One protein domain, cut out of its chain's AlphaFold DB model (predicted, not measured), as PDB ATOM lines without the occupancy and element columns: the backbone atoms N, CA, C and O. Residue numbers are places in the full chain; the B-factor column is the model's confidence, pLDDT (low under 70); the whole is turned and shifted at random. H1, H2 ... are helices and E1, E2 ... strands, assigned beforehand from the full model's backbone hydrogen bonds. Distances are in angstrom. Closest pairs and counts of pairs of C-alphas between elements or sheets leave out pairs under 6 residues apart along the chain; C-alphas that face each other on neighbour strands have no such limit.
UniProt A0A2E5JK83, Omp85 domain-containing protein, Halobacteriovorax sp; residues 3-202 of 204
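What this domain is: This is residues 3 to 202 of the 204 residues of the protein "Omp85 domain-containing protein" of Halobacteriovorax sp (UniProt A0A2E5JK83). One long antiparallel sheet of eight strands is curled like part of a barrel, open along one side, and its hollow holds loop residues 84 to 92. The long stretch of residues 52 to 96 first runs out past one end of the strands and then folds back into that hollow, ahead of the short helix H1. The 200 printed residues hold eight named strands and one named helix in the order E1 E2 E3 H1 E4 E5 E6 E7 E8, which is also the order of the strands across the sheet; the class is mostly strand, with under half of the residues in named elements. The whole is elongated, with spans of 71 by 43 by 26 A, and only just loose, close to compact, with a radius of gyration of the C-alphas of 20.2 A.

How they stand to each other: The twisted sheet begins at edge strand E1, residues 3 to 6, which forms a hairpin with E2, residues 22 to 35; N 4 and O 24 are 2.8 A apart, within hydrogen-bond range. E2 forms a hairpin with E3, residues 38 to 51, at 173 degrees between directions, with N 29 and O 44 2.9 A apart. These three make a meander, each strand the antiparallel neighbour of the one before. E3 is antiparallel to E4, residues 117 to 130, with N 43 and O 124 2.8 A apart. A second meander runs from E4 through E5, residues 135 to 148, E6, residues 157 to 168, and E7, residues 171 to 180, to edge strand E8, residues 195 to 201. Its N and O pairs within hydrogen-bond range include N 123 and O 143, 2.7 A, N 138 and O 163, 2.8 A, N 173 and O 166, 2.8 A, and N 198 and O 176, 2.8 A. E5 bends by 58 degrees at residue 139 and E6 by 63 degrees at residue 161. E1 and E8 are apart. H1, residues 97 to 100, is only just on the sheet, with 5 pairs of C-alphas within 10 A, and only grazes it with residue 100; the closest C-alphas of H1 and E6 are those of Ile 100 and Arg 157, 7.6 A apart. H1 is too short for an O i to N i+4 pair, and its one O i to N i+3 pair is not within range.

Where its parts are: E2 runs 43.2 A from C-alpha 22 at (17.357, -44.903, -48.487), E3 43.5 A, E4 41.7 A, E5 40.1 A, E6 31.3 A and E7 26.9 A. E8, 20.0 A, ends with C-alpha 201 at (36.738, -25.050, -33.533).

The domain as a whole: The C-alphas farthest apart are those of Gly 36 and Ser 61, 72.0 A. The links E1 to E2, E3 to H1, H1 to E4 and E7 to E8 are long. The printed part has no cut, and no printed residue is under 70 in pLDDT.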
ATOM      1  N   TRP A   3      29.351 -43.152 -47.902       93.12
ATOM      2  CA  TRP A   3      28.123 -43.770 -48.387       93.12
ATOM      3  C   TRP A   3      27.427 -44.491 -47.228       93.12
ATOM      4  O   TRP A   3      28.023 -45.347 -46.580       93.12
ATOM      5  N   GLU A   4      26.184 -44.112 -46.951       92.56
ATOM      6  CA  GLU A   4      25.294 -44.731 -45.969       92.56
ATOM      7  C   GLU A   4      24.149 -45.436 -46.707       92.56
ATOM      8  O   GLU A   4      23.544 -44.872 -47.625       92.56
ATOM      9  N   PHE A   5      23.864 -46.667 -46.281       91.38
ATOM     10  CA  PHE A   5      22.752 -47.487 -46.744       91.38
ATOM     11  C   PHE A   5      21.841 -47.760 -45.551       91.38
ATOM     12  O   PHE A   5      22.283 -48.325 -44.551       91.38
ATOM     13  N   ALA A   6      20.576 -47.379 -45.661       89.12
ATOM     14  CA  ALA A   6      19.534 -47.796 -44.740       89.12
ATOM     15  C   ALA A   6      18.561 -48.661 -45.531       89.12
ATOM     16  O   ALA A   6      17.994 -48.202 -46.516       89.12
ATOM     17  N   ASN A   7      18.410 -49.920 -45.144       89.06
ATOM     18  CA  ASN A   7      17.537 -50.861 -45.831       89.06
ATOM     19  C   ASN A   7      16.989 -51.900 -44.835       89.06
ATOM     20  O   ASN A   7      17.723 -52.294 -43.917       89.06
ATOM     21  N   PRO A   8      15.736 -52.370 -44.991       84.88
ATOM     22  CA  PRO A   8      15.167 -53.404 -44.126       84.88
ATOM     23  C   PRO A   8      16.006 -54.690 -44.030       84.88
ATOM     24  O   PRO A   8      16.085 -55.277 -42.951       84.88
ATOM     25  N   TYR A   9      16.711 -55.091 -45.097       84.88
ATOM     26  CA  TYR A   9      17.641 -56.232 -45.084       84.88
ATOM     27  C   TYR A   9      18.818 -56.042 -44.112       84.88
ATOM     28  O   TYR A   9      19.383 -57.019 -43.631       84.88
ATOM     29  N   PHE A  10      19.158 -54.794 -43.777       86.56
ATOM     30  CA  PHE A  10      20.180 -54.431 -42.792       86.56
ATOM     31  C   PHE A  10      19.563 -53.985 -41.456       86.56
ATOM     32  O   PHE A  10      20.098 -53.105 -40.785       86.56
ATOM     33  N   ALA A  11      18.418 -54.565 -41.079       84.19
ATOM     34  CA  ALA A  11      17.696 -54.283 -39.834       84.19
ATOM     35  C   ALA A  11      17.180 -52.836 -39.683       84.19
ATOM     36  O   ALA A  11      16.890 -52.388 -38.572       84.19
ATOM     37  N   SER A  12      17.020 -52.095 -40.789       85.12
ATOM     38  CA  SER A  12      16.282 -50.825 -40.752       85.12
ATOM     39  C   SER A  12      14.789 -51.074 -40.520       85.12
ATOM     40  O   SER A  12      14.257 -52.140 -40.832       85.12
ATOM     41  N   GLN A  13      14.097 -50.088 -39.951       85.12
ATOM     42  CA  GLN A  13      12.694 -50.238 -39.578       85.12
ATOM     43  C   GLN A  13      11.804 -50.497 -40.804       85.12
ATOM     44  O   GLN A  13      11.773 -49.698 -41.738       85.12
ATOM     45  N   SER A  14      11.034 -51.585 -40.750       85.88
ATOM     46  CA  SER A  14       9.952 -51.893 -41.686       85.88
ATOM     47  C   SER A  14       8.722 -52.343 -40.897       85.88
ATOM     48  O   SER A  14       8.771 -53.304 -40.129       85.88
ATOM     49  N   ARG A  15       7.638 -51.574 -41.002       81.75
ATOM     50  CA  ARG A  15       6.322 -51.821 -40.396       81.75
ATOM     51  C   ARG A  15       5.241 -51.487 -41.420       81.75
ATOM     52  O   ARG A  15       5.512 -50.826 -42.419       81.75
ATOM     53  N   GLU A  16       4.002 -51.878 -41.132       73.19
ATOM     54  CA  GLU A  16       2.844 -51.688 -42.019       73.19
ATOM     55  C   GLU A  16       2.705 -50.253 -42.566       73.19
ATOM     56  O   GLU A  16       2.402 -50.075 -43.739       73.19
ATOM     57  N   ASN A  17       3.052 -49.239 -41.762       71.56
ATOM     58  CA  ASN A  17       2.916 -47.820 -42.118       71.56
ATOM     59  C   ASN A  17       4.246 -47.049 -42.219       71.56
ATOM     60  O   ASN A  17       4.227 -45.821 -42.313       71.56
ATOM     61  N   LEU A  18       5.396 -47.728 -42.128       82.25
ATOM     62  CA  LEU A  18       6.703 -47.073 -42.209       82.25
ATOM     63  C   LEU A  18       7.782 -48.029 -42.706       82.25
ATOM     64  O   LEU A  18       8.095 -49.008 -42.029       82.25
ATOM     65  N   GLU A  19       8.414 -47.676 -43.819       88.81
ATOM     66  CA  GLU A  19       9.631 -48.325 -44.306       88.81
ATOM     67  C   GLU A  19      10.781 -47.316 -44.374       88.81
ATOM     68  O   GLU A  19      10.635 -46.227 -44.927       88.81
ATOM     69  N   ILE A  20      11.938 -47.670 -43.814       89.44
ATOM     70  CA  ILE A  20      13.173 -46.896 -43.961       89.44
ATOM     71  C   ILE A  20      14.066 -47.617 -44.964       89.44
ATOM     72  O   ILE A  20      14.707 -48.617 -44.634       89.44
ATOM     73  N   ASN A  21      14.115 -47.082 -46.180       92.88
ATOM     74  CA  ASN A  21      14.922 -47.616 -47.266       92.88
ATOM     75  C   ASN A  21      15.504 -46.459 -48.086       92.88
ATOM     76  O   ASN A  21      14.832 -45.923 -48.958       92.88
ATOM     77  N   PHE A  22      16.720 -46.013 -47.779       94.06
ATOM     78  CA  PHE A  22      17.357 -44.903 -48.487       94.06
ATOM     79  C   PHE A  22      18.869 -45.096 -48.608       94.06
ATOM     80  O   PHE A  22      19.507 -45.710 -47.753       94.06
ATOM     81  N   ASN A  23      19.454 -44.477 -49.634       95.56
ATOM     82  CA  ASN A  23      20.902 -44.327 -49.755       95.56
ATOM     83  C   ASN A  23      21.294 -42.861 -49.624       95.56
ATOM     84  O   ASN A  23      20.607 -41.978 -50.137       95.56
ATOM     85  N   LYS A  24      22.428 -42.614 -48.973       96.38
ATOM     86  CA  LYS A  24      23.023 -41.289 -48.793       96.38
ATOM     87  C   LYS A  24      24.480 -41.337 -49.224       96.38
ATOM     88  O   LYS A  24      25.287 -42.013 -48.599       96.38
ATOM     89  N   LEU A  25      24.826 -40.586 -50.258       97.25
ATOM     90  CA  LEU A  25      26.194 -40.418 -50.729       97.25
ATOM     91  C   LEU A  25      26.634 -38.980 -50.476       97.25
ATOM     92  O   LEU A  25      25.916 -38.040 -50.805       97.25
ATOM     93  N   THR A  26      27.822 -38.804 -49.905       97.06
ATOM     94  CA  THR A  26      28.436 -37.490 -49.693       97.06
ATOM     95  C   THR A  26      29.879 -37.460 -50.169       97.06
ATOM     96  O   THR A  26      30.665 -38.389 -49.956       97.06
ATOM     97  N   SER A  27      30.248 -36.351 -50.794       97.06
ATOM     98  CA  SER A  27      31.610 -36.025 -51.191       97.06
ATOM     99  C   SER A  27      31.983 -34.704 -50.540       97.06
ATOM    100  O   SER A  27      31.194 -33.769 -50.560       97.06
ATOM    101  N   ARG A  28      33.162 -34.643 -49.924       96.19
ATOM    102  CA  ARG A  28      33.707 -33.428 -49.316       96.19
ATOM    103  C   ARG A  28      35.175 -33.377 -49.671       96.19
ATOM    104  O   ARG A  28      35.914 -34.296 -49.319       96.19
ATOM    105  N   ASN A  29      35.566 -32.341 -50.394       96.81
ATOM    106  CA  ASN A  29      36.925 -32.143 -50.865       96.81
ATOM    107  C   ASN A  29      37.412 -30.798 -50.349       96.81
ATOM    108  O   ASN A  29      36.669 -29.815 -50.361       96.81
ATOM    109  N   ARG A  30      38.649 -30.774 -49.863       96.12
ATOM    110  CA  ARG A  30      39.314 -29.569 -49.378       96.12
ATOM    111  C   ARG A  30      40.668 -29.477 -50.043       96.12
ATOM    112  O   ARG A  30      41.413 -30.452 -50.052       96.12
ATOM    113  N   PHE A  31      40.966 -28.307 -50.570       97.12
ATOM    114  CA  PHE A  31      42.208 -28.004 -51.247       97.12
ATOM    115  C   PHE A  31      42.829 -26.797 -50.562       97.12
ATOM    116  O   PHE A  31      42.141 -25.815 -50.284       97.12
ATOM    117  N   TYR A  32      44.122 -26.893 -50.282       96.44
ATOM    118  CA  TYR A  32      44.906 -25.827 -49.680       96.44
ATOM    119  C   TYR A  32      46.110 -25.580 -50.572       96.44
ATOM    120  O   TYR A  32      46.908 -26.489 -50.793       96.44
ATOM    121  N   TYR A  33      46.214 -24.367 -51.100       97.69
ATOM    122  CA  TYR A  33      47.337 -23.947 -51.926       97.69
ATOM    123  C   TYR A  33      48.104 -22.833 -51.202       97.69
ATOM    124  O   TYR A  33      47.594 -21.711 -51.129       97.69
ATOM    125  N   PRO A  34      49.264 -23.138 -50.593       96.94
ATOM    126  CA  PRO A  34      50.105 -22.133 -49.956       96.94
ATOM    127  C   PRO A  34      50.928 -21.359 -50.996       96.94
ATOM    128  O   PRO A  34      51.499 -21.955 -51.908       96.94
ATOM    129  N   ASP A  35      51.018 -20.043 -50.817       96.75
ATOM    130  CA  ASP A  35      51.861 -19.123 -51.583       96.75
ATOM    131  C   ASP A  35      52.423 -18.038 -50.645       96.75
ATOM    132  O   ASP A  35      51.748 -17.072 -50.277       96.75
ATOM    133  N   GLY A  36      53.656 -18.241 -50.173       95.06
ATOM    134  CA  GLY A  36      54.267 -17.398 -49.144       95.06
ATOM    135  C   GLY A  36      53.439 -17.372 -47.853       95.06
ATOM    136  O   GLY A  36      53.152 -18.415 -47.272       95.06
ATOM    137  N   ASN A  37      53.039 -16.173 -47.420       95.88
ATOM    138  CA  ASN A  37      52.181 -15.980 -46.241       95.88
ATOM    139  C   ASN A  37      50.685 -16.145 -46.550       95.88
ATOM    140  O   ASN A  37      49.854 -16.010 -45.649       95.88
ATOM    141  N   PHE A  38      50.321 -16.399 -47.809       97.25
ATOM    142  CA  PHE A  38      48.946 -16.664 -48.200       97.25
ATOM    143  C   PHE A  38      48.671 -18.164 -48.290       97.25
ATOM    144  O   PHE A  38      49.505 -18.951 -48.727       97.25
ATOM    145  N   VAL A  39      47.460 -18.566 -47.919       97.19
ATOM    146  CA  VAL A  39      46.922 -19.897 -48.200       97.19
ATOM    147  C   VAL A  39      45.545 -19.735 -48.810       97.19
ATOM    148  O   VAL A  39      44.635 -19.196 -48.182       97.19
ATOM    149  N   PHE A  40      45.370 -20.244 -50.020       98.00
ATOM    150  CA  PHE A  40      44.070 -20.316 -50.668       98.00
ATOM    151  C   PHE A  40      43.388 -21.619 -50.263       98.00
ATOM    152  O   PHE A  40      43.829 -22.704 -50.650       98.00
ATOM    153  N   ALA A  41      42.330 -21.516 -49.460       97.06
ATOM    154  CA  ALA A  41      41.527 -22.655 -49.043       97.06
ATOM    155  C   ALA A  41      40.252 -22.747 -49.891       97.06
ATOM    156  O   ALA A  41      39.473 -21.797 -49.965       97.06
ATOM    157  N   LEU A  42      40.021 -23.900 -50.511       97.81
ATOM    158  CA  LEU A  42      38.817 -24.210 -51.281       97.81
ATOM    159  C   LEU A  42      38.167 -25.469 -50.707       97.81
ATOM    160  O   LEU A  42      38.831 -26.492 -50.552       97.81
ATOM    161  N   SER A  43      36.870 -25.419 -50.422       97.12
ATOM    162  CA  SER A  43      36.063 -26.583 -50.072       97.12
ATOM    163  C   SER A  43      34.912 -26.746 -51.050       97.12
ATOM    164  O   SER A  43      34.216 -25.787 -51.376       97.12
ATOM    165  N   ILE A  44      34.727 -27.977 -51.520       97.00
ATOM    166  CA  ILE A  44      33.592 -28.372 -52.346       97.00
ATOM    167  C   ILE A  44      32.981 -29.616 -51.710       97.00
ATOM    168  O   ILE A  44      33.609 -30.682 -51.667       97.00
ATOM    169  N   SER A  45      31.752 -29.467 -51.237       97.12
ATOM    170  CA  SER A  45      30.947 -30.529 -50.651       97.12
ATOM    171  C   SER A  45      29.670 -30.716 -51.458       97.12
ATOM    172  O   SER A  45      29.033 -29.756 -51.886       97.12
ATOM    173  N   SER A  46      29.273 -31.963 -51.664       97.12
ATOM    174  CA  SER A  46      28.014 -32.301 -52.313       97.12
ATOM    175  C   SER A  46      27.450 -33.592 -51.747       97.12
ATOM    176  O   SER A  46      28.185 -34.461 -51.261       97.12
ATOM    177  N   GLY A  47      26.138 -33.755 -51.844       97.00
ATOM    178  CA  GLY A  47      25.489 -34.987 -51.434       97.00
ATOM    179  C   GLY A  47      24.213 -35.269 -52.194       97.00
ATOM    180  O   GLY A  47      23.540 -34.356 -52.668       97.00
ATOM    181  N   ILE A  48      23.894 -36.554 -52.289       97.19
ATOM    182  CA  ILE A  48      22.640 -37.067 -52.829       97.19
ATOM    183  C   ILE A  48      22.063 -38.099 -51.866       97.19
ATOM    184  O   ILE A  48      22.766 -38.963 -51.343       97.19
ATOM    185  N   GLN A  49      20.774 -37.962 -51.609       96.94
ATOM    186  CA  GLN A  49      19.958 -38.839 -50.796       96.94
ATOM    187  C   GLN A  49      18.783 -39.292 -51.641       96.94
ATOM    188  O   GLN A  49      18.090 -38.451 -52.206       96.94
ATOM    189  N   LYS A  50      18.562 -40.603 -51.717       96.25
ATOM    190  CA  LYS A  50      17.472 -41.200 -52.487       96.25
ATOM    191  C   LYS A  50      16.716 -42.195 -51.621       96.25
ATOM    192  O   LYS A  50      17.337 -43.111 -51.084       96.25
ATOM    193  N   ASN A  51      15.409 -42.007 -51.505       94.44
ATOM    194  CA  ASN A  51      14.483 -42.983 -50.950       94.44
ATOM    195  C   ASN A  51      14.180 -44.070 -51.994       94.44
ATOM    196  O   ASN A  51      13.974 -43.767 -53.168       94.44
ATOM    197  N   PHE A  52      14.144 -45.319 -51.550       93.31
ATOM    198  CA  PHE A  52      13.806 -46.505 -52.340       93.31
ATOM    199  C   PHE A  52      12.523 -47.185 -51.856       93.31
ATOM    200  O   PHE A  52      12.092 -48.150 -52.474       93.31
ATOM    201  N   ALA A  53      11.904 -46.702 -50.775       90.19
ATOM    202  CA  ALA A  53      10.579 -47.148 -50.368       90.19
ATOM    203  C   ALA A  53       9.508 -46.438 -51.213       90.19
ATOM    204  O   ALA A  53       8.998 -45.382 -50.830       90.19
ATOM    205  N   ASP A  54       9.210 -47.014 -52.375       85.69
ATOM    206  CA  ASP A  54       8.297 -46.497 -53.400       85.69
ATOM    207  C   ASP A  54       6.854 -47.025 -53.279       85.69
ATOM    208  O   ASP A  54       5.950 -46.529 -53.957       85.69
ATOM    209  N   GLU A  55       6.609 -47.984 -52.379       89.00
ATOM    210  CA  GLU A  55       5.273 -48.512 -52.098       89.00
ATOM    211  C   GLU A  55       4.329 -47.381 -51.658       89.00
ATOM    212  O   GLU A  55       4.588 -46.678 -50.679       89.00
ATOM    213  N   LEU A  56       3.212 -47.204 -52.369       89.62
ATOM    214  CA  LEU A  56       2.214 -46.188 -52.036       89.62
ATOM    215  C   LEU A  56       1.412 -46.585 -50.794       89.62
ATOM    216  O   LEU A  56       0.898 -47.699 -50.691       89.62
ATOM    217  N   GLN A  57       1.239 -45.636 -49.882       88.19
ATOM    218  CA  GLN A  57       0.441 -45.807 -48.681       88.19
ATOM    219  C   GLN A  57      -1.052 -45.854 -49.030       88.19
ATOM    220  O   GLN A  57      -1.581 -44.989 -49.738       88.19
ATOM    221  N   ARG A  58      -1.741 -46.861 -48.493       88.62
ATOM    222  CA  ARG A  58      -3.188 -47.048 -48.629       88.62
ATOM    223  C   ARG A  58      -3.858 -46.972 -47.264       88.62
ATOM    224  O   ARG A  58      -3.258 -47.360 -46.265       88.62
ATOM    225  N   ASP A  59      -5.072 -46.440 -47.222       85.88
ATOM    226  CA  ASP A  59      -5.895 -46.443 -46.013       85.88
ATOM    227  C   ASP A  59      -6.608 -47.793 -45.812       85.88
ATOM    228  O   ASP A  59      -6.490 -48.716 -46.623       85.88
ATOM    229  N   SER A  60      -7.379 -47.912 -44.728       84.88
ATOM    230  CA  SER A  60      -8.154 -49.118 -44.405       84.88
ATOM    231  C   SER A  60      -9.243 -49.458 -45.432       84.88
ATOM    232  O   SER A  60      -9.759 -50.574 -45.413       84.88
ATOM    233  N   SER A  61      -9.589 -48.530 -46.330       86.12
ATOM    234  CA  SER A  61     -10.526 -48.743 -47.439       86.12
ATOM    235  C   SER A  61      -9.829 -49.139 -48.751       86.12
ATOM    236  O   SER A  61     -10.495 -49.432 -49.743       86.12
ATOM    237  N   GLY A  62      -8.490 -49.171 -48.767       83.12
ATOM    238  CA  GLY A  62      -7.669 -49.459 -49.945       83.12
ATOM    239  C   GLY A  62      -7.416 -48.248 -50.853       83.12
ATOM    240  O   GLY A  62      -6.729 -48.387 -51.878       83.12
ATOM    241  N   ALA A  63      -7.927 -47.068 -50.488       87.00
ATOM    242  CA  ALA A  63      -7.707 -45.827 -51.216       87.00
ATOM    243  C   ALA A  63      -6.304 -45.266 -50.937       87.00
ATOM    244  O   ALA A  63      -5.709 -45.507 -49.888       87.00
ATOM    245  N   LEU A  64      -5.746 -44.533 -51.904       89.69
ATOM    246  CA  LEU A  64      -4.425 -43.918 -51.766       89.69
ATOM    247  C   LEU A  64      -4.480 -42.766 -50.763       89.69
ATOM    248  O   LEU A  64      -5.250 -41.820 -50.950       89.69
ATOM    249  N   VAL A  65      -3.606 -42.807 -49.760       89.31
ATOM    250  CA  VAL A  65      -3.410 -41.675 -48.853       89.31
ATOM    251  C   VAL A  65      -2.688 -40.571 -49.621       89.31
ATOM    252  O   VAL A  65      -1.657 -40.819 -50.249       89.31
ATOM    253  N   ARG A  66      -3.225 -39.351 -49.591       88.31
ATOM    254  CA  ARG A  66      -2.633 -38.182 -50.257       88.31
ATOM    255  C   ARG A  66      -2.093 -37.189 -49.237       88.31
ATOM    256  O   ARG A  66      -2.673 -37.014 -48.167       88.31
ATOM    257  N   GLY A  67      -0.979 -36.554 -49.584       82.56
ATOM    258  CA  GLY A  67      -0.385 -35.469 -48.819       82.56
ATOM    259  C   GLY A  67      -1.171 -34.166 -48.947       82.56
ATOM    260  O   GLY A  67      -2.117 -34.050 -49.729       82.56
ATOM    261  N   SER A  68      -0.741 -33.155 -48.193       77.88
ATOM    262  CA  SER A  68      -1.270 -31.785 -48.275       77.88
ATOM    263  C   SER A  68      -1.035 -31.122 -49.638       77.88
ATOM    264  O   SER A  68      -1.720 -30.167 -49.986       77.88
ATOM    265  N   ASP A  69      -0.089 -31.645 -50.415       75.25
ATOM    266  CA  ASP A  69       0.228 -31.255 -51.788       75.25
ATOM    267  C   ASP A  69      -0.635 -31.977 -52.841       75.25
ATOM    268  O   ASP A  69      -0.503 -31.719 -54.036       75.25
ATOM    269  N   GLY A  70      -1.518 -32.890 -52.417       80.75
ATOM    270  CA  GLY A  70      -2.369 -33.693 -53.291       80.75
ATOM    271  C   GLY A  70      -1.675 -34.903 -53.924       80.75
ATOM    272  O   GLY A  70      -2.348 -35.693 -54.595       80.75
ATOM    273  N   ASN A  71      -0.374 -35.105 -53.696       85.81
ATOM    274  CA  ASN A  71       0.360 -36.253 -54.222       85.81
ATOM    275  C   ASN A  71       0.136 -37.498 -53.348       85.81
ATOM    276  O   ASN A  71      -0.036 -37.374 -52.134       85.81
ATOM    277  N   PRO A  72       0.129 -38.715 -53.926       89.31
ATOM    278  CA  PRO A  72       0.108 -39.945 -53.139       89.31
ATOM    279  C   PRO A  72       1.310 -40.016 -52.192       89.31
ATOM    280  O   PRO A  72       2.434 -39.684 -52.575       89.31
ATOM    281  N   LEU A  73       1.073 -40.457 -50.960       90.62
ATOM    282  CA  LEU A  73       2.147 -40.701 -50.009       90.62
ATOM    283  C   LEU A  73       2.758 -42.078 -50.246       90.62
ATOM    284  O   LEU A  73       2.042 -43.050 -50.476       90.62
ATOM    285  N   THR A  74       4.076 -42.170 -50.155       91.19
ATOM    286  CA  THR A  74       4.800 -43.435 -50.053       91.19
ATOM    287  C   THR A  74       4.817 -43.889 -48.598       91.19
ATOM    288  O   THR A  74       4.833 -43.077 -47.670       91.19
ATOM    289  N   LYS A  75       4.833 -45.199 -48.374       88.19
ATOM    290  CA  LYS A  75       4.943 -45.820 -47.052       88.19
ATOM    291  C   LYS A  75       6.269 -45.484 -46.376       88.19
ATOM    292  O   LYS A  75       6.312 -45.298 -45.161       88.19
ATOM    293  N   GLY A  76       7.341 -45.364 -47.155       88.94
ATOM    294  CA  GLY A  76       8.632 -44.907 -46.662       88.94
ATOM    295  C   GLY A  76       9.000 -43.511 -47.135       88.94
ATOM    296  O   GLY A  76       8.508 -43.018 -48.145       88.94
ATOM    297  N   TYR A  77       9.849 -42.859 -46.360       91.75
ATOM    298  CA  TYR A  77      10.363 -41.516 -46.601       91.75
ATOM    299  C   TYR A  77      11.709 -41.390 -45.890       91.75
ATOM    300  O   TYR A  77      12.019 -42.166 -44.982       91.75
ATOM    301  N   ILE A  78      12.510 -40.399 -46.274       92.94
ATOM    302  CA  ILE A  78      13.771 -40.121 -45.583       92.94
ATOM    303  C   ILE A  78      13.430 -39.517 -44.211       92.94
ATOM    304  O   ILE A  78      12.783 -38.467 -44.169       92.94
ATOM    305  N   PRO A  79      13.846 -40.131 -43.084       91.00
ATOM    306  CA  PRO A  79      13.558 -39.589 -41.758       91.00
ATOM    307  C   PRO A  79      14.109 -38.168 -41.605       91.00
ATOM    308  O   PRO A  79      15.260 -37.929 -41.965       91.00
ATOM    309  N   SER A  80      13.343 -37.244 -41.017       90.69
ATOM    310  CA  SER A  80      13.726 -35.823 -40.891       90.69
ATOM    311  C   SER A  80      15.086 -35.613 -40.218       90.69
ATOM    312  O   SER A  80      15.882 -34.799 -40.671       90.69
ATOM    313  N   ILE A  81      15.408 -36.420 -39.201       89.56
ATOM    314  CA  ILE A  81      16.710 -36.410 -38.508       89.56
ATOM    315  C   ILE A  81      17.891 -36.867 -39.389       89.56
ATOM    316  O   ILE A  81      19.052 -36.657 -39.043       89.56
ATOM    317  N   LYS A  82      17.620 -37.531 -40.518       91.81
ATOM    318  CA  LYS A  82      18.629 -38.040 -41.463       91.81
ATOM    319  C   LYS A  82      18.796 -37.162 -42.700       91.81
ATOM    320  O   LYS A  82      19.816 -37.311 -43.387       91.81
ATOM    321  N   VAL A  83      17.829 -36.291 -42.990       94.06
ATOM    322  CA  VAL A  83      17.850 -35.384 -44.144       94.06
ATOM    323  C   VAL A  83      19.082 -34.479 -44.085       94.06
ATOM    324  O   VAL A  83      19.555 -34.116 -43.009       94.06
ATOM    325  N   PHE A  84      19.647 -34.156 -45.248       95.38
ATOM    326  CA  PHE A  84      20.744 -33.198 -45.331       95.38
ATOM    327  C   PHE A  84      20.377 -31.837 -44.748       95.38
ATOM    328  O   PHE A  84      19.308 -31.292 -45.020       95.38
ATOM    329  N   ARG A  85      21.328 -31.275 -44.005       94.56
ATOM    330  CA  ARG A  85      21.307 -29.907 -43.506       94.56
ATOM    331  C   ARG A  85      22.658 -29.261 -43.803       94.56
ATOM    332  O   ARG A  85      23.686 -29.935 -43.791       94.56
ATOM    333  N   LEU A  86      22.640 -27.971 -44.107       95.00
ATOM    334  CA  LEU A  86      23.812 -27.116 -44.266       95.00
ATOM    335  C   LEU A  86      24.214 -26.567 -42.894       95.00
ATOM    336  O   LEU A  86      24.121 -25.370 -42.629       95.00
ATOM    337  N   ASP A  87      24.595 -27.476 -42.002       91.19
ATOM    338  CA  ASP A  87      25.049 -27.199 -40.643       91.19
ATOM    339  C   ASP A  87      26.378 -27.915 -40.349       91.19
ATOM    340  O   ASP A  87      26.921 -28.665 -41.170       91.19
ATOM    341  N   GLY A  88      26.968 -27.609 -39.190       89.06
ATOM    342  CA  GLY A  88      28.251 -28.169 -38.772       89.06
ATOM    343  C   GLY A  88      29.348 -27.968 -39.823       89.06
ATOM    344  O   GLY A  88      29.745 -26.845 -40.122       89.06
ATOM    345  N   ILE A  89      29.836 -29.073 -40.391       87.75
ATOM    346  CA  ILE A  89      30.909 -29.081 -41.396       87.75
ATOM    347  C   ILE A  89      30.475 -28.477 -42.743       87.75
ATOM    348  O   ILE A  89      31.289 -27.888 -43.454       87.75
ATOM    349  N   ASP A  90      29.189 -28.583 -43.076       92.69
ATOM    350  CA  ASP A  90      28.593 -28.070 -44.313       92.69
ATOM    351  C   ASP A  90      27.838 -26.752 -44.063       92.69
ATOM    352  O   ASP A  90      26.962 -26.377 -44.845       92.69
ATOM    353  N   ASN A  91      28.178 -26.039 -42.983       94.31
ATOM    354  CA  ASN A  91      27.623 -24.722 -42.692       94.31
ATOM    355  C   ASN A  91      27.924 -23.700 -43.804       94.31
ATOM    356  O   ASN A  91      28.830 -23.874 -44.623       94.31
ATOM    357  N   VAL A  92      27.161 -22.609 -43.813       96.44
ATOM    358  CA  VAL A  92      27.378 -21.458 -44.697       96.44
ATOM    359  C   VAL A  92      27.518 -20.231 -43.817       96.44
ATOM    360  O   VAL A  92      26.544 -19.788 -43.198       96.44
ATOM    361  N   ARG A  93      28.732 -19.687 -43.724       96.50
ATOM    362  CA  ARG A  93      29.012 -18.572 -42.816       96.50
ATOM    363  C   ARG A  93      28.183 -17.352 -43.208       96.50
ATOM    364  O   ARG A  93      28.081 -16.997 -44.379       96.50
ATOM    365  N   GLY A  94      27.575 -16.705 -42.216       96.25
ATOM    366  CA  GLY A  94      26.677 -15.564 -42.410       96.25
ATOM    367  C   GLY A  94      25.188 -15.921 -42.445       96.25
ATOM    368  O   GLY A  94      24.360 -15.008 -42.410       96.25
ATOM    369  N   PHE A  95      24.827 -17.209 -42.460       96.81
ATOM    370  CA  PHE A  95      23.443 -17.673 -42.322       96.81
ATOM    371  C   PHE A  95      23.203 -18.364 -40.980       96.81
ATOM    372  O   PHE A  95      24.080 -19.033 -40.446       96.81
ATOM    373  N   GLY A  96      21.994 -18.222 -40.432       94.06
ATOM    374  CA  GLY A  96      21.519 -19.119 -39.381       94.06
ATOM    375  C   GLY A  96      21.145 -20.498 -39.912       94.06
ATOM    376  O   GLY A  96      20.703 -20.615 -41.057       94.06
ATOM    377  N   ASP A  97      21.258 -21.517 -39.060       89.38
ATOM    378  CA  ASP A  97      20.845 -22.893 -39.377       89.38
ATOM    379  C   ASP A  97      19.358 -22.963 -39.755       89.38
ATOM    380  O   ASP A  97      18.966 -23.731 -40.630       89.38
ATOM    381  N   ASP A  98      18.538 -22.121 -39.130       87.75
ATOM    382  CA  ASP A  98      17.109 -21.964 -39.386       87.75
ATOM    383  C   ASP A  98      16.804 -21.157 -40.651       87.75
ATOM    384  O   ASP A  98      15.656 -21.098 -41.079       87.75
ATOM    385  N   GLU A  99      17.799 -20.501 -41.245       93.12
ATOM    386  CA  GLU A  99      17.635 -19.719 -42.465       93.12
ATOM    387  C   GLU A  99      18.115 -20.523 -43.664       93.12
ATOM    388  O   GLU A  99      17.343 -20.698 -44.602       93.12
ATOM    389  N   ILE A 100      19.351 -21.036 -43.641       95.06
ATOM    390  CA  ILE A 100      19.990 -21.684 -44.799       95.06
ATOM    391  C   ILE A 100      19.280 -22.969 -45.245       95.06
ATOM    392  O   ILE A 100      19.264 -23.274 -46.437       95.06
ATOM    393  N   ASN A 101      18.649 -23.678 -44.306       94.62
ATOM    394  CA  ASN A 101      17.958 -24.949 -44.536       94.62
ATOM    395  C   ASN A 101      16.493 -24.797 -44.977       94.62
ATOM    396  O   ASN A 101      15.804 -25.800 -45.177       94.62
ATOM    397  N   ARG A 102      15.997 -23.561 -45.135       92.00
ATOM    398  CA  ARG A 102      14.647 -23.314 -45.652       92.00
ATOM    399  C   ARG A 102      14.591 -23.451 -47.166       92.00
ATOM    400  O   ARG A 102      15.433 -22.914 -47.885       92.00
ATOM    401  N   LEU A 103      13.543 -24.115 -47.637       87.38
ATOM    402  CA  LEU A 103      13.211 -24.213 -49.057       87.38
ATOM    403  C   LEU A 103      12.436 -22.969 -49.538       87.38
ATOM    404  O   LEU A 103      11.916 -22.220 -48.708       87.38
ATOM    405  N   PRO A 104      12.268 -22.758 -50.861       79.25
ATOM    406  CA  PRO A 104      11.525 -21.612 -51.407       79.25
ATOM    407  C   PRO A 104      10.085 -21.464 -50.892       79.25
ATOM    408  O   PRO A 104       9.543 -20.363 -50.872       79.25
ATOM    409  N   ILE A 105       9.477 -22.561 -50.430       79.56
ATOM    410  CA  ILE A 105       8.152 -22.580 -49.790       79.56
ATOM    411  C   ILE A 105       8.149 -22.016 -48.354       79.56
ATOM    412  O   ILE A 105       7.097 -21.921 -47.732       79.56
ATOM    413  N   GLY A 106       9.312 -21.641 -47.812       83.19
ATOM    414  CA  GLY A 106       9.484 -21.014 -46.497       83.19
ATOM    415  C   GLY A 106       9.616 -21.982 -45.316       83.19
ATOM    416  O   GLY A 106       9.924 -21.536 -44.207       83.19
ATOM    417  N   LEU A 107       9.419 -23.280 -45.549       87.69
ATOM    418  CA  LEU A 107       9.551 -24.341 -44.548       87.69
ATOM    419  C   LEU A 107      10.997 -24.834 -44.449       87.69
ATOM    420  O   LEU A 107      11.710 -24.890 -45.458       87.69
ATOM    421  N   ASP A 108      11.419 -25.186 -43.235       91.19
ATOM    422  CA  ASP A 108      12.696 -25.867 -43.003       91.19
ATOM    423  C   ASP A 108      12.628 -27.289 -43.574       91.19
ATOM    424  O   ASP A 108      11.602 -27.966 -43.485       91.19
ATOM    425  N   ILE A 109      13.723 -27.761 -44.165       91.62
ATOM    426  CA  ILE A 109      13.750 -29.089 -44.777       91.62
ATOM    427  C   ILE A 109      13.451 -30.231 -43.787       91.62
ATOM    428  O   ILE A 109      12.896 -31.254 -44.178       91.62
ATOM    429  N   GLY A 110      13.769 -30.054 -42.504       90.06
ATOM    430  CA  GLY A 110      13.477 -31.013 -41.441       90.06
ATOM    431  C   GLY A 110      11.989 -31.124 -41.094       90.06
ATOM    432  O   GLY A 110      11.585 -32.116 -40.493       90.06
ATOM    433  N   GLU A 111      11.169 -30.150 -41.492       89.56
ATOM    434  CA  GLU A 111       9.710 -30.177 -41.315       89.56
ATOM    435  C   GLU A 111       8.997 -30.891 -42.475       89.56
ATOM    436  O   GLU A 111       7.805 -31.190 -42.396       89.56
ATOM    437  N   LEU A 112       9.717 -31.186 -43.562       88.88
ATOM    438  CA  LEU A 112       9.148 -31.760 -44.772       88.88
ATOM    439  C   LEU A 112       9.281 -33.281 -44.797       88.88
ATOM    440  O   LEU A 112      10.339 -33.856 -44.540       88.88
ATOM    441  N   ARG A 113       8.198 -33.948 -45.205       90.25
ATOM    442  CA  ARG A 113       8.228 -35.376 -45.527       90.25
ATOM    443  C   ARG A 113       8.864 -35.560 -46.901       90.25
ATOM    444  O   ARG A 113       8.197 -35.392 -47.920       90.25
ATOM    445  N   ILE A 114      10.142 -35.931 -46.935       91.56
ATOM    446  CA  ILE A 114      10.832 -36.154 -48.206       91.56
ATOM    447  C   ILE A 114      10.662 -37.594 -48.682       91.56
ATOM    448  O   ILE A 114      11.222 -38.527 -48.107       91.56
ATOM    449  N   GLN A 115       9.896 -37.757 -49.757       92.44
ATOM    450  CA  GLN A 115       9.503 -39.067 -50.282       92.44
ATOM    451  C   GLN A 115      10.432 -39.609 -51.368       92.44
ATOM    452  O   GLN A 115      10.383 -40.800 -51.650       92.44
ATOM    453  N   ASP A 116      11.273 -38.766 -51.974       93.94
ATOM    454  CA  ASP A 116      12.081 -39.170 -53.124       93.94
ATOM    455  C   ASP A 116      13.556 -38.777 -52.980       93.94
ATOM    456  O   ASP A 116      14.346 -39.567 -52.461       93.94
ATOM    457  N   THR A 117      13.949 -37.575 -53.412       95.44
ATOM    458  CA  THR A 117      15.371 -37.212 -53.512       95.44
ATOM    459  C   THR A 117      15.682 -35.910 -52.777       95.44
ATOM    460  O   THR A 117      14.966 -34.923 -52.929       95.44
ATOM    461  N   VAL A 118      16.791 -35.872 -52.035       96.38
ATOM    462  CA  VAL A 118      17.410 -34.632 -51.530       96.38
ATOM    463  C   VAL A 118      18.827 -34.538 -52.062       96.38
ATOM    464  O   VAL A 118      19.590 -35.500 -51.991       96.38
ATOM    465  N   THR A 119      19.211 -33.375 -52.566       97.06
ATOM    466  CA  THR A 119      20.599 -33.088 -52.928       97.06
ATOM    467  C   THR A 119      21.070 -31.827 -52.233       97.06
ATOM    468  O   THR A 119      20.273 -30.937 -51.950       97.06
ATOM    469  N   PHE A 120      22.366 -31.736 -51.957       96.94
ATOM    470  CA  PHE A 120      22.970 -30.479 -51.533       96.94
ATOM    471  C   PHE A 120      24.276 -30.231 -52.269       96.94
ATOM    472  O   PHE A 120      24.953 -31.163 -52.719       96.94
ATOM    473  N   ILE A 121      24.636 -28.958 -52.343       97.56
ATOM    474  CA  ILE A 121      25.950 -28.506 -52.774       97.56
ATOM    475  C   ILE A 121      26.409 -27.362 -51.880       97.56
ATOM    476  O   ILE A 121      25.591 -26.544 -51.468       97.56
ATOM    477  N   ASN A 122      27.695 -27.325 -51.558       97.69
ATOM    478  CA  ASN A 122      28.322 -26.294 -50.745       97.69
ATOM    479  C   ASN A 122      29.730 -26.021 -51.293       97.69
ATOM    480  O   ASN A 122      30.532 -26.936 -51.482       97.69
ATOM    481  N   TYR A 123      29.998 -24.754 -51.563       97.19
ATOM    482  CA  TYR A 123      31.261 -24.217 -52.022       97.19
ATOM    483  C   TYR A 123      31.753 -23.213 -50.985       97.19
ATOM    484  O   TYR A 123      31.022 -22.288 -50.630       97.19
ATOM    485  N   LYS A 124      33.002 -23.350 -50.543       97.81
ATOM    486  CA  LYS A 124      33.664 -22.367 -49.681       97.81
ATOM    487  C   LYS A 124      34.999 -21.998 -50.278       97.81
ATOM    488  O   LYS A 124      35.794 -22.877 -50.600       97.81
ATOM    489  N   PHE A 125      35.269 -20.713 -50.387       98.19
ATOM    490  CA  PHE A 125      36.561 -20.202 -50.811       98.19
ATOM    491  C   PHE A 125      37.049 -19.172 -49.801       98.19
ATOM    492  O   PHE A 125      36.314 -18.258 -49.440       98.19
ATOM    493  N   GLU A 126      38.277 -19.335 -49.321       98.19
ATOM    494  CA  GLU A 126      38.863 -18.488 -48.289       98.19
ATOM    495  C   GLU A 126      40.372 -18.328 -48.519       98.19
ATOM    496  O   GLU A 126      41.161 -19.179 -48.096       98.19
ATOM    497  N   PRO A 127      40.810 -17.251 -49.186       97.75
ATOM    498  CA  PRO A 127      42.186 -16.790 -49.084       97.75
ATOM    499  C   PRO A 127      42.476 -16.310 -47.658       97.75
ATOM    500  O   PRO A 127      41.761 -15.472 -47.102       97.75
ATOM    501  N   ARG A 128      43.551 -16.837 -47.077       96.62
ATOM    502  CA  ARG A 128      44.015 -16.551 -45.717       96.62
ATOM    503  C   ARG A 128      45.398 -15.936 -45.781       96.62
ATOM    504  O   ARG A 128      46.246 -16.461 -46.489       96.62
ATOM    505  N   TYR A 129      45.632 -14.883 -45.017       97.50
ATOM    506  CA  TYR A 129      46.948 -14.316 -44.768       97.50
ATOM    507  C   TYR A 129      47.391 -14.661 -43.347       97.50
ATOM    508  O   TYR A 129      46.685 -14.347 -42.384       97.50
ATOM    509  N   TYR A 130      48.552 -15.290 -43.216       96.81
ATOM    510  CA  TYR A 130      49.156 -15.652 -41.939       96.81
ATOM    511  C   TYR A 130      50.106 -14.540 -41.484       96.81
ATOM    512  O   TYR A 130      51.093 -14.235 -42.149       96.81
ATOM    513  N   PHE A 131      49.803 -13.929 -40.336       94.62
ATOM    514  CA  PHE A 131      50.706 -12.973 -39.678       94.62
ATOM    515  C   PHE A 131      51.794 -13.694 -38.884       94.62
ATOM    516  O   PHE A 131      52.888 -13.171 -38.686       94.62
ATOM    517  N   SER A 132      51.458 -14.887 -38.402       93.62
ATOM    518  CA  SER A 132      52.326 -15.815 -37.693       93.62
ATOM    519  C   SER A 132      51.750 -17.223 -37.826       93.62
ATOM    520  O   SER A 132      50.643 -17.403 -38.341       93.62
ATOM    521  N   ASP A 133      52.442 -18.214 -37.272       90.62
ATOM    522  CA  ASP A 133      51.947 -19.596 -37.209       90.62
ATOM    523  C   ASP A 133      50.677 -19.744 -36.349       90.62
ATOM    524  O   ASP A 133      49.991 -20.764 -36.409       90.62
ATOM    525  N   LEU A 134      50.356 -18.726 -35.543       94.62
ATOM    526  CA  LEU A 134      49.233 -18.738 -34.611       94.62
ATOM    527  C   LEU A 134      48.032 -17.932 -35.095       94.62
ATOM    528  O   LEU A 134      46.923 -18.190 -34.638       94.62
ATOM    529  N   VAL A 135      48.224 -16.946 -35.973       96.38
ATOM    530  CA  VAL A 135      47.166 -15.996 -36.337       96.38
ATOM    531  C   VAL A 135      47.063 -15.855 -37.846       96.38
ATOM    532  O   VAL A 135      48.024 -15.464 -38.513       96.38
ATOM    533  N   ALA A 136      45.856 -16.081 -38.362       96.44
ATOM    534  CA  ALA A 136      45.511 -15.810 -39.748       96.44
ATOM    535  C   ALA A 136      44.248 -14.954 -39.851       96.44
ATOM    536  O   ALA A 136      43.319 -15.097 -39.056       96.44
ATOM    537  N   LEU A 137      44.200 -14.089 -40.860       97.25
ATOM    538  CA  LEU A 137      42.976 -13.408 -41.277       97.25
ATOM    539  C   LEU A 137      42.603 -13.870 -42.679       97.25
ATOM    540  O   LEU A 137      43.472 -14.035 -43.529       97.25
ATOM    541  N   GLY A 138      41.319 -14.055 -42.934       96.94
ATOM    542  CA  GLY A 138      40.807 -14.430 -44.241       96.94
ATOM    543  C   GLY A 138      39.639 -13.558 -44.662       96.94
ATOM    544  O   GLY A 138      38.887 -13.044 -43.834       96.94
ATOM    545  N   VAL A 139      39.477 -13.431 -45.972       98.12
ATOM    546  CA  VAL A 139      38.186 -13.076 -46.565       98.12
ATOM    547  C   VAL A 139      37.581 -14.357 -47.110       98.12
ATOM    548  O   VAL A 139      38.316 -15.207 -47.609       98.12
ATOM    549  N   PHE A 140      36.269 -14.524 -47.016       98.06
ATOM    550  CA  PHE A 140      35.620 -15.721 -47.538       98.06
ATOM    551  C   PHE A 140      34.451 -15.413 -48.460       98.06
ATOM    552  O   PHE A 140      33.818 -14.359 -48.372       98.06
ATOM    553  N   PHE A 141      34.163 -16.390 -49.312       98.44
ATOM    554  CA  PHE A 141      32.948 -16.518 -50.095       98.44
ATOM    555  C   PHE A 141      32.398 -17.931 -49.894       98.44
ATOM    556  O   PHE A 141      33.067 -18.910 -50.229       98.44
ATOM    557  N   ASP A 142      31.177 -18.020 -49.379       98.00
ATOM    558  CA  ASP A 142      30.461 -19.276 -49.187       98.00
ATOM    559  C   ASP A 142      29.203 -19.278 -50.064       98.00
ATOM    560  O   ASP A 142      28.491 -18.274 -50.163       98.00
ATOM    561  N   ALA A 143      28.915 -20.414 -50.693       97.94
ATOM    562  CA  ALA A 143      27.758 -20.601 -51.551       97.94
ATOM    563  C   ALA A 143      27.197 -22.012 -51.402       97.94
ATOM    564  O   ALA A 143      27.912 -22.981 -51.633       97.94
ATOM    565  N   ALA A 144      25.921 -22.160 -51.058       97.25
ATOM    566  CA  ALA A 144      25.326 -23.485 -50.924       97.25
ATOM    567  C   ALA A 144      23.827 -23.507 -51.214       97.25
ATOM    568  O   ALA A 144      23.144 -22.486 -51.153       97.25
ATOM    569  N   GLY A 145      23.312 -24.697 -51.498       95.19
ATOM    570  CA  GLY A 145      21.889 -24.938 -51.684       95.19
ATOM    571  C   GLY A 145      21.523 -26.375 -51.343       95.19
ATOM    572  O   GLY A 145      22.334 -27.286 -51.528       95.19
ATOM    573  N   ILE A 146      20.301 -26.559 -50.844       95.19
ATOM    574  CA  ILE A 146      19.663 -27.866 -50.674       95.19
ATOM    575  C   ILE A 146      18.426 -27.903 -51.567       95.19
ATOM    576  O   ILE A 146      17.644 -26.953 -51.596       95.19
ATOM    577  N   TYR A 147      18.243 -29.012 -52.273       94.62
ATOM    578  CA  TYR A 147      17.203 -29.190 -53.274       94.62
ATOM    579  C   TYR A 147      16.441 -30.487 -53.017       94.62
ATOM    580  O   TYR A 147      17.031 -31.516 -52.684       94.62
ATOM    581  N   VAL A 148      15.124 -30.440 -53.208       93.75
ATOM    582  CA  VAL A 148      14.223 -31.586 -53.048       93.75
ATOM    583  C   VAL A 148      13.632 -31.940 -54.404       93.75
ATOM    584  O   VAL A 148      12.985 -31.105 -55.033       93.75
ATOM    585  N   ASN A 149      13.843 -33.174 -54.857       92.56
ATOM    586  CA  ASN A 149      13.352 -33.729 -56.128       92.56
ATOM    587  C   ASN A 149      13.854 -33.018 -57.401       92.56
ATOM    588  O   ASN A 149      13.393 -33.308 -58.501       92.56
ATOM    589  N   HIS A 150      14.811 -32.102 -57.273       91.69
ATOM    590  CA  HIS A 150      15.507 -31.449 -58.377       91.69
ATOM    591  C   HIS A 150      16.956 -31.166 -57.969       91.69
ATOM    592  O   HIS A 150      17.330 -31.358 -56.811       91.69
ATOM    593  N   PHE A 151      17.775 -30.727 -58.923       92.69
ATOM    594  CA  PHE A 151      19.154 -30.321 -58.675       92.69
ATOM    595  C   PHE A 151      19.516 -29.134 -59.566       92.69
ATOM    596  O   PHE A 151      19.605 -29.268 -60.786       92.69
ATOM    597  N   THR A 152      19.720 -27.971 -58.952       91.81
ATOM    598  CA  THR A 152      20.073 -26.721 -59.638       91.81
ATOM    599  C   THR A 152      21.350 -26.147 -59.022       91.81
ATOM    600  O   THR A 152      21.281 -25.188 -58.264       91.81
ATOM    601  N   PRO A 153      22.540 -26.701 -59.329       88.88
ATOM    602  CA  PRO A 153      23.784 -26.431 -58.591       88.88
ATOM    603  C   PRO A 153      24.263 -24.975 -58.608       88.88
ATOM    604  O   PRO A 153      25.128 -24.614 -57.815       88.88
ATOM    605  N   LEU A 154      23.732 -24.153 -59.513       91.50
ATOM    606  CA  LEU A 154      24.062 -22.734 -59.630       91.50
ATOM    607  C   LEU A 154      23.053 -21.823 -58.914       91.50
ATOM    608  O   LEU A 154      23.356 -20.652 -58.697       91.50
ATOM    609  N   ASP A 155      21.877 -22.335 -58.535       93.00
ATOM    610  CA  ASP A 155      20.879 -21.582 -57.767       93.00
ATOM    611  C   ASP A 155      21.149 -21.732 -56.269       93.00
ATOM    612  O   ASP A 155      20.464 -22.439 -55.531       93.00
ATOM    613  N   VAL A 156      22.237 -21.098 -55.844       95.31
ATOM    614  CA  VAL A 156      22.779 -21.207 -54.493       95.31
ATOM    615  C   VAL A 156      22.615 -19.910 -53.720       95.31
ATOM    616  O   VAL A 156      22.572 -18.800 -54.258       95.31
ATOM    617  N   ARG A 157      22.571 -20.053 -52.402       95.81
ATOM    618  CA  ARG A 157      22.571 -18.951 -51.453       95.81
ATOM    619  C   ARG A 157      23.998 -18.596 -51.109       95.81
ATOM    620  O   ARG A 157      24.794 -19.480 -50.814       95.81
ATOM    621  N   THR A 158      24.306 -17.306 -51.147       97.88
ATOM    622  CA  THR A 158      25.683 -16.819 -51.103       97.88
ATOM    623  C   THR A 158      25.912 -15.820 -49.977       97.88
ATOM    624  O   THR A 158      25.053 -14.985 -49.662       97.88
ATOM    625  N   ALA A 159      27.099 -15.892 -49.385       98.38
ATOM    626  CA  ALA A 159      27.582 -14.970 -48.373       98.38
ATOM    627  C   ALA A 159      29.074 -14.685 -48.560       98.38
ATOM    628  O   ALA A 159      29.821 -15.496 -49.100       98.38
ATOM    629  N   VAL A 160      29.492 -13.514 -48.093       98.62
ATOM    630  CA  VAL A 160      30.898 -13.109 -48.015       98.62
ATOM    631  C   VAL A 160      31.199 -12.592 -46.628       98.62
ATOM    632  O   VAL A 160      30.300 -12.103 -45.945       98.62
ATOM    633  N   GLY A 161      32.452 -12.647 -46.208       98.38
ATOM    634  CA  GLY A 161      32.789 -12.151 -44.888       98.38
ATOM    635  C   GLY A 161      34.263 -12.140 -44.568       98.38
ATOM    636  O   GLY A 161      35.115 -12.347 -45.434       98.38
ATOM    637  N   LEU A 162      34.524 -11.870 -43.295       98.25
ATOM    638  CA  LEU A 162      35.849 -11.866 -42.697       98.25
ATOM    639  C   LEU A 162      35.957 -13.012 -41.698       98.25
ATOM    640  O   LEU A 162      35.003 -13.305 -40.976       98.25
ATOM    641  N   SER A 163      37.136 -13.609 -41.661       97.25
ATOM    642  CA  SER A 163      37.515 -14.726 -40.806       97.25
ATOM    643  C   SER A 163      38.771 -14.335 -40.043       97.25
ATOM    644  O   SER A 163      39.741 -13.869 -40.643       97.25
ATOM    645  N   ALA A 164      38.764 -14.502 -38.728       96.94
ATOM    646  CA  ALA A 164      39.965 -14.438 -37.910       96.94
ATOM    647  C   ALA A 164      40.192 -15.807 -37.280       96.94
ATOM    648  O   ALA A 164      39.293 -16.351 -36.644       96.94
ATOM    649  N   LYS A 165      41.386 -16.368 -37.464       96.25
ATOM    650  CA  LYS A 165      41.738 -17.702 -36.979       96.25
ATOM    651  C   LYS A 165      42.875 -17.612 -35.981       96.25
ATOM    652  O   LYS A 165      43.928 -17.054 -36.292       96.25
ATOM    653  N   LEU A 166      42.665 -18.202 -34.811       95.75
ATOM    654  CA  LEU A 166      43.679 -18.388 -33.783       95.75
ATOM    655  C   LEU A 166      43.995 -19.879 -33.665       95.75
ATOM    656  O   LEU A 166      43.166 -20.659 -33.202       95.75
ATOM    657  N   VAL A 167      45.182 -20.293 -34.091       93.06
ATOM    658  CA  VAL A 167      45.625 -21.687 -34.010       93.06
ATOM    659  C   VAL A 167      45.961 -22.017 -32.559       93.06
ATOM    660  O   VAL A 167      46.843 -21.408 -31.955       93.06
ATOM    661  N   THR A 168      45.248 -22.987 -31.993       92.00
ATOM    662  CA  THR A 168      45.470 -23.490 -30.631       92.00
ATOM    663  C   THR A 168      45.870 -24.970 -30.666       92.00
ATOM    664  O   THR A 168      45.662 -25.632 -31.688       92.00
ATOM    665  N   PRO A 169      46.388 -25.543 -29.562       89.69
ATOM    666  CA  PRO A 169      46.755 -26.962 -29.511       89.69
ATOM    667  C   PRO A 169      45.611 -27.942 -29.820       89.69
ATOM    668  O   PRO A 169      45.874 -29.075 -30.210       89.69
ATOM    669  N   VAL A 170      44.349 -27.527 -29.647       88.69
ATOM    670  CA  VAL A 170      43.159 -28.370 -29.884       88.69
ATOM    671  C   VAL A 170      42.495 -28.118 -31.244       88.69
ATOM    672  O   VAL A 170      41.469 -28.722 -31.547       88.69
ATOM    673  N   GLY A 171      43.065 -27.233 -32.068       88.50
ATOM    674  CA  GLY A 171      42.509 -26.799 -33.352       88.50
ATOM    675  C   GLY A 171      42.464 -25.277 -33.483       88.50
ATOM    676  O   GLY A 171      42.793 -24.545 -32.548       88.50
ATOM    677  N   SER A 172      42.069 -24.775 -34.651       91.44
ATOM    678  CA  SER A 172      41.879 -23.336 -34.834       91.44
ATOM    679  C   SER A 172      40.568 -22.876 -34.199       91.44
ATOM    680  O   SER A 172      39.539 -23.528 -34.355       91.44
ATOM    681  N   LEU A 173      40.612 -21.771 -33.462       95.38
ATOM    682  CA  LEU A 173      39.434 -21.004 -33.083       95.38
ATOM    683  C   LEU A 173      39.144 -20.016 -34.204       95.38
ATOM    684  O   LEU A 173      39.949 -19.118 -34.458       95.38
ATOM    685  N   ASP A 174      38.002 -20.196 -34.851       95.00
ATOM    686  CA  ASP A 174      37.615 -19.436 -36.029       95.00
ATOM    687  C   ASP A 174      36.476 -18.481 -35.656       95.00
ATOM    688  O   ASP A 174      35.424 -18.896 -35.165       95.00
ATOM    689  N   PHE A 175      36.716 -17.189 -35.863       96.81
ATOM    690  CA  PHE A 175      35.784 -16.098 -35.615       96.81
ATOM    691  C   PHE A 175      35.366 -15.519 -36.963       96.81
ATOM    692  O   PHE A 175      36.111 -14.756 -37.581       96.81
ATOM    693  N   ASP A 176      34.172 -15.879 -37.417       97.25
ATOM    694  CA  ASP A 176      33.682 -15.514 -38.740       97.25
ATOM    695  C   ASP A 176      32.512 -14.541 -38.631       97.25
ATOM    696  O   ASP A 176      31.547 -14.780 -37.903       97.25
ATOM    697  N   TYR A 177      32.535 -13.466 -39.413       97.88
ATOM    698  CA  TYR A 177      31.356 -12.636 -39.633       97.88
ATOM    699  C   TYR A 177      31.028 -12.587 -41.117       97.88
ATOM    700  O   TYR A 177      31.785 -12.029 -41.913       97.88
ATOM    701  N   GLY A 178      29.888 -13.177 -41.479       98.06
ATOM    702  CA  GLY A 178      29.404 -13.240 -42.853       98.06
ATOM    703  C   GLY A 178      28.193 -12.351 -43.083       98.06
ATOM    704  O   GLY A 178      27.306 -12.257 -42.236       98.06
ATOM    705  N   VAL A 179      28.130 -11.750 -44.264       98.31
ATOM    706  CA  VAL A 179      27.010 -10.969 -44.786       98.31
ATOM    707  C   VAL A 179      26.427 -11.692 -45.993       98.31
ATOM    708  O   VAL A 179      27.148 -12.121 -46.894       98.31
ATOM    709  N   LYS A 180      25.101 -11.802 -46.035       98.00
ATOM    710  CA  LYS A 180      24.388 -12.472 -47.127       98.00
ATOM    711  C   LYS A 180      24.298 -11.548 -48.333       98.00
ATOM    712  O   LYS A 180      23.775 -10.438 -48.222       98.00
ATOM    713  N   LEU A 181      24.719 -12.031 -49.498       97.38
ATOM    714  CA  LEU A 181      24.680 -11.238 -50.731       97.38
ATOM    715  C   LEU A 181      23.249 -11.071 -51.260       97.38
ATOM    716  O   LEU A 181      22.889 -10.011 -51.771       97.38
ATOM    717  N   ARG A 182      22.404 -12.099 -51.102       95.38
ATOM    718  CA  ARG A 182      21.003 -12.087 -51.545       95.38
ATOM    719  C   ARG A 182      20.068 -12.613 -50.458       95.38
ATOM    720  O   ARG A 182      19.819 -13.808 -50.355       95.38
ATOM    721  N   ARG A 183      19.521 -11.690 -49.667       93.62
ATOM    722  CA  ARG A 183      18.541 -11.981 -48.605       93.62
ATOM    723  C   ARG A 183      17.154 -12.236 -49.180       93.62
ATOM    724  O   ARG A 183      16.635 -11.372 -49.894       93.62
ATOM    725  N   GLN A 184      16.529 -13.340 -48.794       90.94
ATOM    726  CA  GLN A 184      15.150 -13.652 -49.171       90.94
ATOM    727  C   GLN A 184      14.131 -13.026 -48.203       90.94
ATOM    728  O   GLN A 184      14.452 -12.622 -47.078       90.94
ATOM    729  N   ARG A 185      12.890 -12.898 -48.682       88.56
ATOM    730  CA  ARG A 185      11.710 -12.575 -47.873       88.56
ATOM    731  C   ARG A 185      10.822 -13.806 -47.836       88.56
ATOM    732  O   ARG A 185      10.497 -14.348 -48.887       88.56
ATOM    733  N   TYR A 186      10.437 -14.219 -46.639       81.31
ATOM    734  CA  TYR A 186       9.540 -15.346 -46.433       81.31
ATOM    735  C   TYR A 186       8.088 -14.951 -46.724       81.31
ATOM    736  O   TYR A 186       7.746 -13.766 -46.724       81.31
ATOM    737  N   ALA A 187       7.218 -15.948 -46.907       77.19
ATOM    738  CA  ALA A 187       5.779 -15.738 -47.094       77.19
ATOM    739  C   ALA A 187       5.126 -14.973 -45.922       77.19
ATOM    740  O   ALA A 187       4.160 -14.246 -46.123       77.19
ATOM    741  N   SER A 188       5.703 -15.061 -44.717       77.81
ATOM    742  CA  SER A 188       5.302 -14.280 -43.536       77.81
ATOM    743  C   SER A 188       5.650 -12.784 -43.616       77.81
ATOM    744  O   SER A 188       5.348 -12.030 -42.696       77.81
ATOM    745  N   GLY A 189       6.336 -12.336 -44.672       81.19
ATOM    746  CA  GLY A 189       6.824 -10.964 -44.834       81.19
ATOM    747  C   GLY A 189       8.145 -10.675 -44.112       81.19
ATOM    748  O   GLY A 189       8.795  -9.665 -44.409       81.19
ATOM    749  N   GLN A 190       8.590 -11.567 -43.219       84.94
ATOM    750  CA  GLN A 190       9.886 -11.463 -42.554       84.94
ATOM    751  C   GLN A 190      11.021 -11.618 -43.573       84.94
ATOM    752  O   GLN A 190      11.024 -12.515 -44.414       84.94
ATOM    753  N   ARG A 191      12.007 -10.724 -43.493       90.19
ATOM    754  CA  ARG A 191      13.234 -10.805 -44.287       90.19
ATOM    755  C   ARG A 191      14.311 -11.504 -43.472       90.19
ATOM    756  O   ARG A 191      14.457 -11.212 -42.288       90.19
ATOM    757  N   GLU A 192      15.097 -12.347 -44.128       93.50
ATOM    758  CA  GLU A 192      16.313 -12.943 -43.559       93.50
ATOM    759  C   GLU A 192      17.192 -11.908 -42.875       93.50
ATOM    760  O   GLU A 192      17.233 -10.768 -43.331       93.50
ATOM    761  N   SER A 193      17.939 -12.288 -41.843       95.25
ATOM    762  CA  SER A 193      18.915 -11.412 -41.182       95.25
ATOM    763  C   SER A 193      19.969 -10.876 -42.167       95.25
ATOM    764  O   SER A 193      20.143 -11.417 -43.260       95.25
ATOM    765  N   PHE A 194      20.644  -9.773 -41.826       96.81
ATOM    766  CA  PHE A 194      21.668  -9.175 -42.699       96.81
ATOM    767  C   PHE A 194      22.901 -10.073 -42.866       96.81
ATOM    768  O   PHE A 194      23.418 -10.240 -43.971       96.81
ATOM    769  N   GLY A 195      23.326 -10.669 -41.765       96.62
ATOM    770  CA  GLY A 195      24.517 -11.482 -41.642       96.62
ATOM    771  C   GLY A 195      24.543 -12.123 -40.263       96.62
ATOM    772  O   GLY A 195      23.644 -11.885 -39.448       96.62
ATOM    773  N   ARG A 196      25.568 -12.925 -40.000       97.06
ATOM    774  CA  ARG A 196      25.694 -13.674 -38.750       97.06
ATOM    775  C   ARG A 196      27.153 -13.848 -38.361       97.06
ATOM    776  O   ARG A 196      28.022 -14.021 -39.215       97.06
ATOM    777  N   PHE A 197      27.380 -13.805 -37.054       97.12
ATOM    778  CA  PHE A 197      28.643 -14.162 -36.433       97.12
ATOM    779  C   PHE A 197      28.666 -15.658 -36.100       97.12
ATOM    780  O   PHE A 197      27.685 -16.183 -35.570       97.12
ATOM    781  N   HIS A 198      29.783 -16.319 -36.383       95.31
ATOM    782  CA  HIS A 198      30.030 -17.715 -36.056       95.31
ATOM    783  C   HIS A 198      31.332 -17.839 -35.266       95.31
ATOM    784  O   HIS A 198      32.317 -17.161 -35.550       95.31
ATOM    785  N   LEU A 199      31.307 -18.735 -34.285       94.06
ATOM    786  CA  LEU A 199      32.479 -19.196 -33.557       94.06
ATOM    787  C   LEU A 199      32.555 -20.709 -33.731       94.06
ATOM    788  O   LEU A 199      31.586 -21.406 -33.421       94.06
ATOM    789  N   SER A 200      33.684 -21.214 -34.212       91.62
ATOM    790  CA  SER A 200      33.884 -22.649 -34.402       91.62
ATOM    791  C   SER A 200      35.300 -23.096 -34.041       91.62
ATOM    792  O   SER A 200      36.207 -22.285 -33.861       91.62
ATOM    793  N   ILE A 201      35.464 -24.413 -33.875       90.19
ATOM    794  CA  ILE A 201      36.738 -25.050 -33.533       90.19
ATOM    795  C   ILE A 201      37.103 -26.036 -34.641       90.19
ATOM    796  O   ILE A 201      36.374 -27.000 -34.873       90.19
ATOM    797  N   GLY A 202      38.229 -25.806 -35.317       74.00
ATOM    798  CA  GLY A 202      38.822 -26.734 -36.283       74.00
ATOM    799  C   GLY A 202      37.952 -27.035 -37.508       74.00
ATOM    800  O   GLY A 202      38.146 -28.067 -38.152       74.00
TER     801      GLY A 202